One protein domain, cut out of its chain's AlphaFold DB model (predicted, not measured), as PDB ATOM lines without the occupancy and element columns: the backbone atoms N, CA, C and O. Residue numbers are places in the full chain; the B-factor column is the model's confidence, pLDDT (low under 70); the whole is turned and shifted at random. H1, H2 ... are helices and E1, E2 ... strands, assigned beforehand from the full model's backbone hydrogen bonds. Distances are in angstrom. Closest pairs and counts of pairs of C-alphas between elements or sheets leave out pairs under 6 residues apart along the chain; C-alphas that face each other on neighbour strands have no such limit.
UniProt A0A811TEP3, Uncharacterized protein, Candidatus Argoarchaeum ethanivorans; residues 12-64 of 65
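Overview. This is residues 12 to 64 of the 65 residues of an uncharacterized protein of Candidatus Argoarchaeum ethanivorans (UniProt A0A811TEP3). What shape appears first? A long, strongly twisted sheet of three antiparallel strands, in the order E1 - E2 - E3, has one short helix, H1, near the end of E3, while residues 50 to 55 stick out. What is printed? The 53 residues are mostly strand, running H1, E1, E2, E3. The whole is only just loose, close to compact, with a radius of gyration of the C-alphas of 12.2 A and spans of 38 by 24 by 18 A.

Arrangement. Where is H1, residues 14 to 19? It is on the sheet but over none of its strands; its O i to N i+4 pairs are within hydrogen-bond range. Its closest C-alphas to E3, residues 54 to 63, are those of Tyr 14 and Ala 63, 5.1 A apart. How do the strands pair? E1, residues 29 to 33, and E2, residues 39 to 51, form a hairpin, with N 30 and O 42 at 2.9 A. E2 and E3 form another, with N 49 and O 56 at 2.8 A, completing a meander, each strand the antiparallel neighbour of the one before.

Along the chain. Where does H1 begin? C-alpha 14 is at (38.614, 1.364, -26.302). How long are E2 and E3? They measure 28.7 A and 24.7 A; E2 bends by 85 degrees at residue 48, and E3 ends at C-alpha 63, (36.573, 2.510, -30.787).

Size, cuts and confidence. How far does it reach? The C-alphas farthest apart, of Glu 37 and Asn 53, are 38.4 A apart. Is anything missing or uncertain? The printed part has no cut and no long link, and no printed residue is under 70 in pLDDT.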
ATOM      1  N   VAL A  12      34.185  -3.115 -30.441       95.88
ATOM      2  CA  VAL A  12      34.553  -3.151 -29.022       95.88
ATOM      3  C   VAL A  12      34.944  -1.757 -28.514       95.88
ATOM      4  O   VAL A  12      35.526  -0.974 -29.270       95.88
ATOM      5  N   PRO A  13      34.662  -1.441 -27.234       95.81
ATOM      6  CA  PRO A  13      35.137  -0.216 -26.597       95.81
ATOM      7  C   PRO A  13      36.663  -0.122 -26.570       95.81
ATOM      8  O   PRO A  13      37.350  -1.150 -26.602       95.81
ATOM      9  N   TYR A  14      37.177   1.100 -26.396       95.56
ATOM     10  CA  TYR A  14      38.614   1.364 -26.302       95.56
ATOM     11  C   TYR A  14      39.322   0.435 -25.297       95.56
ATOM     12  O   TYR A  14      40.226  -0.315 -25.664       95.56
ATOM     13  N   SER A  15      38.815   0.379 -24.063       96.00
ATOM     14  CA  SER A  15      39.393  -0.418 -22.971       96.00
ATOM     15  C   SER A  15      39.437  -1.924 -23.245       96.00
ATOM     16  O   SER A  15      40.344  -2.618 -22.783       96.00
ATOM     17  N   ILE A  16      38.474  -2.455 -24.002       95.50
ATOM     18  CA  ILE A  16      38.440  -3.880 -24.349       95.50
ATOM     19  C   ILE A  16      39.515  -4.199 -25.383       95.50
ATOM     20  O   ILE A  16      40.220  -5.192 -25.217       95.50
ATOM     21  N   GLY A  17      39.675  -3.360 -26.411       94.94
ATOM     22  CA  GLY A  17      40.733  -3.550 -27.403       94.94
ATOM     23  C   GLY A  17      42.133  -3.462 -26.790       94.94
ATOM     24  O   GLY A  17      42.977  -4.298 -27.111       94.94
ATOM     25  N   GLU A  18      42.355  -2.557 -25.828       95.00
ATOM     26  CA  GLU A  18      43.601  -2.528 -25.043       95.00
ATOM     27  C   GLU A  18      43.809  -3.831 -24.263       95.00
ATOM     28  O   GLU A  18      44.881  -4.433 -24.319       95.00
ATOM     29  N   THR A  19      42.767  -4.301 -23.572       95.81
ATOM     30  CA  THR A  19      42.834  -5.501 -22.723       95.81
ATOM     31  C   THR A  19      43.198  -6.756 -23.518       95.81
ATOM     32  O   THR A  19      43.940  -7.604 -23.022       95.81
ATOM     33  N   ILE A  20      42.696  -6.890 -24.748       93.44
ATOM     34  CA  ILE A  20      42.974  -8.050 -25.612       93.44
ATOM     35  C   ILE A  20      44.203  -7.852 -26.512       93.44
ATOM     36  O   ILE A  20      44.502  -8.723 -27.327       93.44
ATOM     37  N   GLY A  21      44.917  -6.731 -26.369       93.75
ATOM     38  CA  GLY A  21      46.155  -6.454 -27.098       93.75
ATOM     39  C   GLY A  21      45.952  -6.169 -28.585       93.75
ATOM     40  O   GLY A  21      46.789  -6.562 -29.399       93.75
ATOM     41  N   MET A  22      44.850  -5.512 -28.962       93.44
ATOM     42  CA  MET A  22      44.656  -5.072 -30.346       93.44
ATOM     43  C   MET A  22      45.767  -4.106 -30.763       93.44
ATOM     44  O   MET A  22      46.165  -3.214 -30.015       93.44
ATOM     45  N   VAL A  23      46.260  -4.273 -31.988       90.94
ATOM     46  CA  VAL A  23      47.286  -3.397 -32.554       90.94
ATOM     47  C   VAL A  23      46.604  -2.255 -33.298       90.94
ATOM     48  O   VAL A  23      45.802  -2.484 -34.201       90.94
ATOM     49  N   LEU A  24      46.933  -1.022 -32.910       89.19
ATOM     50  CA  LEU A  24      46.417   0.181 -33.550       89.19
ATOM     51  C   LEU A  24      47.076   0.362 -34.925       89.19
ATOM     52  O   LEU A  24      48.254   0.706 -35.012       89.19
ATOM     53  N   ASP A  25      46.299   0.182 -35.991       91.56
ATOM     54  CA  ASP A  25      46.688   0.545 -37.354       91.56
ATOM     55  C   ASP A  25      45.823   1.708 -37.846       91.56
ATOM     56  O   ASP A  25      44.670   1.546 -38.251       91.56
ATOM     57  N   ILE A  26      46.396   2.910 -37.818       90.75
ATOM     58  CA  ILE A  26      45.691   4.137 -38.199       90.75
ATOM     59  C   ILE A  26      45.327   4.181 -39.689       90.75
ATOM     60  O   ILE A  26      44.459   4.960 -40.088       90.75
ATOM     61  N   THR A  27      45.966   3.359 -40.528       94.69
ATOM     62  CA  THR A  27      45.636   3.286 -41.958       94.69
ATOM     63  C   THR A  27      44.264   2.657 -42.189       94.69
ATOM     64  O   THR A  27      43.613   2.957 -43.188       94.69
ATOM     65  N   ALA A  28      43.784   1.868 -41.226       93.88
ATOM     66  CA  ALA A  28      42.483   1.214 -41.234       93.88
ATOM     67  C   ALA A  28      41.420   1.983 -40.424       93.88
ATOM     68  O   ALA A  28      40.484   1.374 -39.896       93.88
ATOM     69  N   ARG A  29      41.571   3.308 -40.289       95.44
ATOM     70  CA  ARG A  29      40.623   4.161 -39.562       95.44
ATOM     71  C   ARG A  29      39.319   4.386 -40.328       95.44
ATOM     72  O   ARG A  29      39.318   4.514 -41.550       95.44
ATOM     73  N   GLY A  30      38.236   4.535 -39.581       95.62
ATOM     74  CA  GLY A  30      36.929   4.935 -40.080       95.62
ATOM     75  C   GLY A  30      36.128   5.664 -39.009       95.62
ATOM     76  O   GLY A  30      36.574   5.826 -37.874       95.62
ATOM     77  N   GLU A  31      34.932   6.094 -39.384       95.94
ATOM     78  CA  GLU A  31      33.960   6.699 -38.477       95.94
ATOM     79  C   GLU A  31      32.617   5.995 -38.663       95.94
ATOM     80  O   GLU A  31      32.264   5.608 -39.780       95.94
ATOM     81  N   VAL A  32      31.888   5.793 -37.568       94.75
ATOM     82  CA  VAL A  32      30.474   5.404 -37.608       94.75
ATOM     83  C   VAL A  32      29.622   6.497 -36.986       94.75
ATOM     84  O   VAL A  32      30.079   7.242 -36.117       94.75
ATOM     85  N   GLN A  33      28.364   6.556 -37.405       94.62
ATOM     86  CA  GLN A  33      27.369   7.456 -36.847       94.62
ATOM     87  C   GLN A  33      26.210   6.641 -36.280       94.62
ATOM     88  O   GLN A  33      25.733   5.699 -36.912       94.62
ATOM     89  N   GLY A  34      25.782   6.997 -35.072       90.25
ATOM     90  CA  GLY A  34      24.593   6.431 -34.446       90.25
ATOM     91  C   GLY A  34      23.378   7.343 -34.606       90.25
ATOM     92  O   GLY A  34      23.358   8.267 -35.411       90.25
ATOM     93  N   ILE A  35      22.361   7.108 -33.777       90.25
ATOM     94  CA  ILE A  35      21.171   7.973 -33.721       90.25
ATOM     95  C   ILE A  35      21.511   9.356 -33.135       90.25
ATOM     96  O   ILE A  35      20.875  10.350 -33.477       90.25
ATOM     97  N   GLY A  36      22.507   9.434 -32.248       86.75
ATOM     98  CA  GLY A  36      23.020  10.715 -31.766       86.75
ATOM     99  C   GLY A  36      23.792  11.451 -32.862       86.75
ATOM    100  O   GLY A  36      24.432  10.822 -33.696       86.75
ATOM    101  N   GLU A  37      23.793  12.786 -32.831       85.00
ATOM    102  CA  GLU A  37      24.542  13.620 -33.794       85.00
ATOM    103  C   GLU A  37      26.075  13.432 -33.726       85.00
ATOM    104  O   GLU A  37      26.804  13.986 -34.545       85.00
ATOM    105  N   GLY A  38      26.577  12.660 -32.758       87.94
ATOM    106  CA  GLY A  38      27.995  12.352 -32.604       87.94
ATOM    107  C   GLY A  38      28.485  11.238 -33.533       87.94
ATOM    108  O   GLY A  38      27.759  10.292 -33.848       87.94
ATOM    109  N   THR A  39      29.758  11.326 -33.913       92.81
ATOM    110  CA  THR A  39      30.486  10.269 -34.621       92.81
ATOM    111  C   THR A  39      31.423   9.533 -33.667       92.81
ATOM    112  O   THR A  39      31.943  10.114 -32.713       92.81
ATOM    113  N   VAL A  40      31.636   8.239 -33.914       94.69
ATOM    114  CA  VAL A  40      32.606   7.419 -33.178       94.69
ATOM    115  C   VAL A  40      33.731   7.019 -34.133       94.69
ATOM    116  O   VAL A  40      33.482   6.256 -35.075       94.69
ATOM    117  N   PRO A  41      34.964   7.510 -33.922       96.50
ATOM    118  CA  PRO A  41      36.115   7.053 -34.680       96.50
ATOM    119  C   PRO A  41      36.529   5.650 -34.225       96.50
ATOM    120  O   PRO A  41      36.538   5.336 -33.032       96.50
ATOM    121  N   TYR A  42      36.914   4.810 -35.179       96.94
ATOM    122  CA  TYR A  42      37.385   3.453 -34.918       96.94
ATOM    123  C   TYR A  42      38.542   3.071 -35.847       96.94
ATOM    124  O   TYR A  42      38.755   3.697 -36.885       96.94
ATOM    125  N   VAL A  43      39.268   2.008 -35.501       97.38
ATOM    126  CA  VAL A  43      40.160   1.290 -36.432       97.38
ATOM    127  C   VAL A  43      39.684  -0.141 -36.635       97.38
ATOM    128  O   VAL A  43      39.124  -0.742 -35.719       97.38
ATOM    129  N   LEU A  44      39.902  -0.707 -37.824       96.94
ATOM    130  CA  LEU A  44      39.660  -2.131 -38.055       96.94
ATOM    131  C   LEU A  44      40.858  -2.965 -37.606       96.94
ATOM    132  O   LEU A  44      41.968  -2.779 -38.100       96.94
ATOM    133  N   GLY A  45      40.612  -3.938 -36.733       94.56
ATOM    134  CA  GLY A  45      41.619  -4.896 -36.280       94.56
ATOM    135  C   GLY A  45      41.136  -6.335 -36.404       94.56
ATOM    136  O   GLY A  45      39.943  -6.611 -36.272       94.56
ATOM    137  N   TRP A  46      42.064  -7.256 -36.666       94.56
ATOM    138  CA  TRP A  46      41.782  -8.690 -36.662       94.56
ATOM    139  C   TRP A  46      41.628  -9.212 -35.237       94.56
ATOM    140  O   TRP A  46      42.482  -8.966 -34.388       94.56
ATOM    141  N   VAL A  47      40.571  -9.986 -35.006       94.00
ATOM    142  CA  VAL A  47      40.342 -10.726 -33.764       94.00
ATOM    143  C   VAL A  47      39.806 -12.121 -34.077       94.00
ATOM    144  O   VAL A  47      39.178 -12.349 -35.115       94.00
ATOM    145  N   THR A  48      40.030 -13.048 -33.153       94.56
ATOM    146  CA  THR A  48      39.374 -14.357 -33.163       94.56
ATOM    147  C   THR A  48      38.238 -14.330 -32.151       94.56
ATOM    148  O   THR A  48      38.473 -14.246 -30.946       94.56
ATOM    149  N   PHE A  49      37.002 -14.406 -32.634       91.31
ATOM    150  CA  PHE A  49      35.839 -14.637 -31.789       91.31
ATOM    151  C   PHE A  49      35.678 -16.115 -31.514       91.31
ATOM    152  O   PHE A  49      35.799 -16.932 -32.423       91.31
ATOM    153  N   ARG A  50      35.289 -16.431 -30.282       93.50
ATOM    154  CA  ARG A  50      34.715 -17.728 -29.952       93.50
ATOM    155  C   ARG A  50      33.290 -17.525 -29.466       93.50
ATOM    156  O   ARG A  50      33.079 -16.935 -28.408       93.50
ATOM    157  N   ILE A  51      32.328 -17.998 -30.248       92.00
ATOM    158  CA  ILE A  51      30.904 -17.990 -29.908       92.00
ATOM    159  C   ILE A  51      30.498 -19.448 -29.752       92.00
ATOM    160  O   ILE A  51      30.483 -20.187 -30.736       92.00
ATOM    161  N   GLU A  52      30.206 -19.864 -28.520       93.88
ATOM    162  CA  GLU A  52      29.985 -21.277 -28.190       93.88
ATOM    163  C   GLU A  52      31.171 -22.132 -28.690       93.88
ATOM    164  O   GLU A  52      32.305 -21.990 -28.220       93.88
ATOM    165  N   ASN A  53      30.916 -22.974 -29.689       96.69
ATOM    166  CA  ASN A  53      31.840 -23.954 -30.251       96.69
ATOM    167  C   ASN A  53      32.461 -23.464 -31.570       96.69
ATOM    168  O   ASN A  53      33.173 -24.220 -32.228       96.69
ATOM    169  N   ILE A  54      32.111 -22.254 -32.008       97.19
ATOM    170  CA  ILE A  54      32.457 -21.713 -33.319       97.19
ATOM    171  C   ILE A  54      33.538 -20.657 -33.131       97.19
ATOM    172  O   ILE A  54      33.362 -19.692 -32.384       97.19
ATOM    173  N   GLU A  55      34.642 -20.837 -33.847       97.31
ATOM    174  CA  GLU A  55      35.689 -19.831 -33.967       97.31
ATOM    175  C   GLU A  55      35.539 -19.068 -35.279       97.31
ATOM    176  O   GLU A  55      35.375 -19.657 -36.348       97.31
ATOM    177  N   ILE A  56      35.583 -17.742 -35.189       95.88
ATOM    178  CA  ILE A  56      35.442 -16.843 -36.332       95.88
ATOM    179  C   ILE A  56      36.595 -15.850 -36.291       95.88
ATOM    180  O   ILE A  56      36.702 -15.049 -35.363       95.88
ATOM    181  N   GLN A  57      37.440 -15.876 -37.317       95.94
ATOM    182  CA  GLN A  57      38.446 -14.843 -37.525       95.94
ATOM    183  C   GLN A  57      37.830 -13.717 -38.354       95.94
ATOM    184  O   GLN A  57      37.417 -13.928 -39.495       95.94
ATOM    185  N   ALA A  58      37.749 -12.520 -37.780       95.06
ATOM    186  CA  ALA A  58      37.098 -11.383 -38.419       95.06
ATOM    187  C   ALA A  58      37.810 -10.070 -38.099       95.06
ATOM    188  O   ALA A  58      38.554  -9.960 -37.122       95.06
ATOM    189  N   ARG A  59      37.551  -9.058 -38.930       94.56
ATOM    190  CA  ARG A  59      37.900  -7.672 -38.615       94.56
ATOM    191  C   ARG A  59      36.744  -7.024 -37.870       94.56
ATOM    192  O   ARG A  59      35.605  -7.138 -38.318       94.56
ATOM    193  N   ILE A  60      37.050  -6.321 -36.788       95.75
ATOM    194  CA  ILE A  60      36.076  -5.530 -36.033       95.75
ATOM    195  C   ILE A  60      36.549  -4.108 -35.831       95.75
ATOM    196  O   ILE A  60      37.750  -3.842 -35.884       95.75
ATOM    197  N   GLY A  61      35.599  -3.219 -35.563       96.81
ATOM    198  CA  GLY A  61      35.914  -1.880 -35.104       96.81
ATOM    199  C   GLY A  61      36.444  -1.905 -33.672       96.81
ATOM    200  O   GLY A  61      35.872  -2.542 -32.787       96.81
ATOM    201  N   TRP A  62      37.514  -1.167 -33.432       97.31
ATOM    202  CA  TRP A  62      37.971  -0.795 -32.102       97.31
ATOM    203  C   TRP A  62      37.788   0.711 -31.937       97.31
ATOM    204  O   TRP A  62      38.415   1.487 -32.661       97.31
ATOM    205  N   ALA A  63      36.882   1.107 -31.041       96.44
ATOM    206  CA  ALA A  63      36.573   2.510 -30.787       96.44
ATOM    207  C   ALA A  63      37.785   3.248 -30.195       96.44
ATOM    208  O   ALA A  63      38.493   2.696 -29.354       96.44
ATOM    209  N   LEU A  64      38.000   4.498 -30.614       93.88
ATOM    210  CA  LEU A  64      39.115   5.342 -30.151       93.88
ATOM    211  C   LEU A  64      38.713   6.364 -29.074       93.88
ATOM    212  O   LEU A  64      39.520   7.221 -28.715       93.88
TER     213      LEU A  64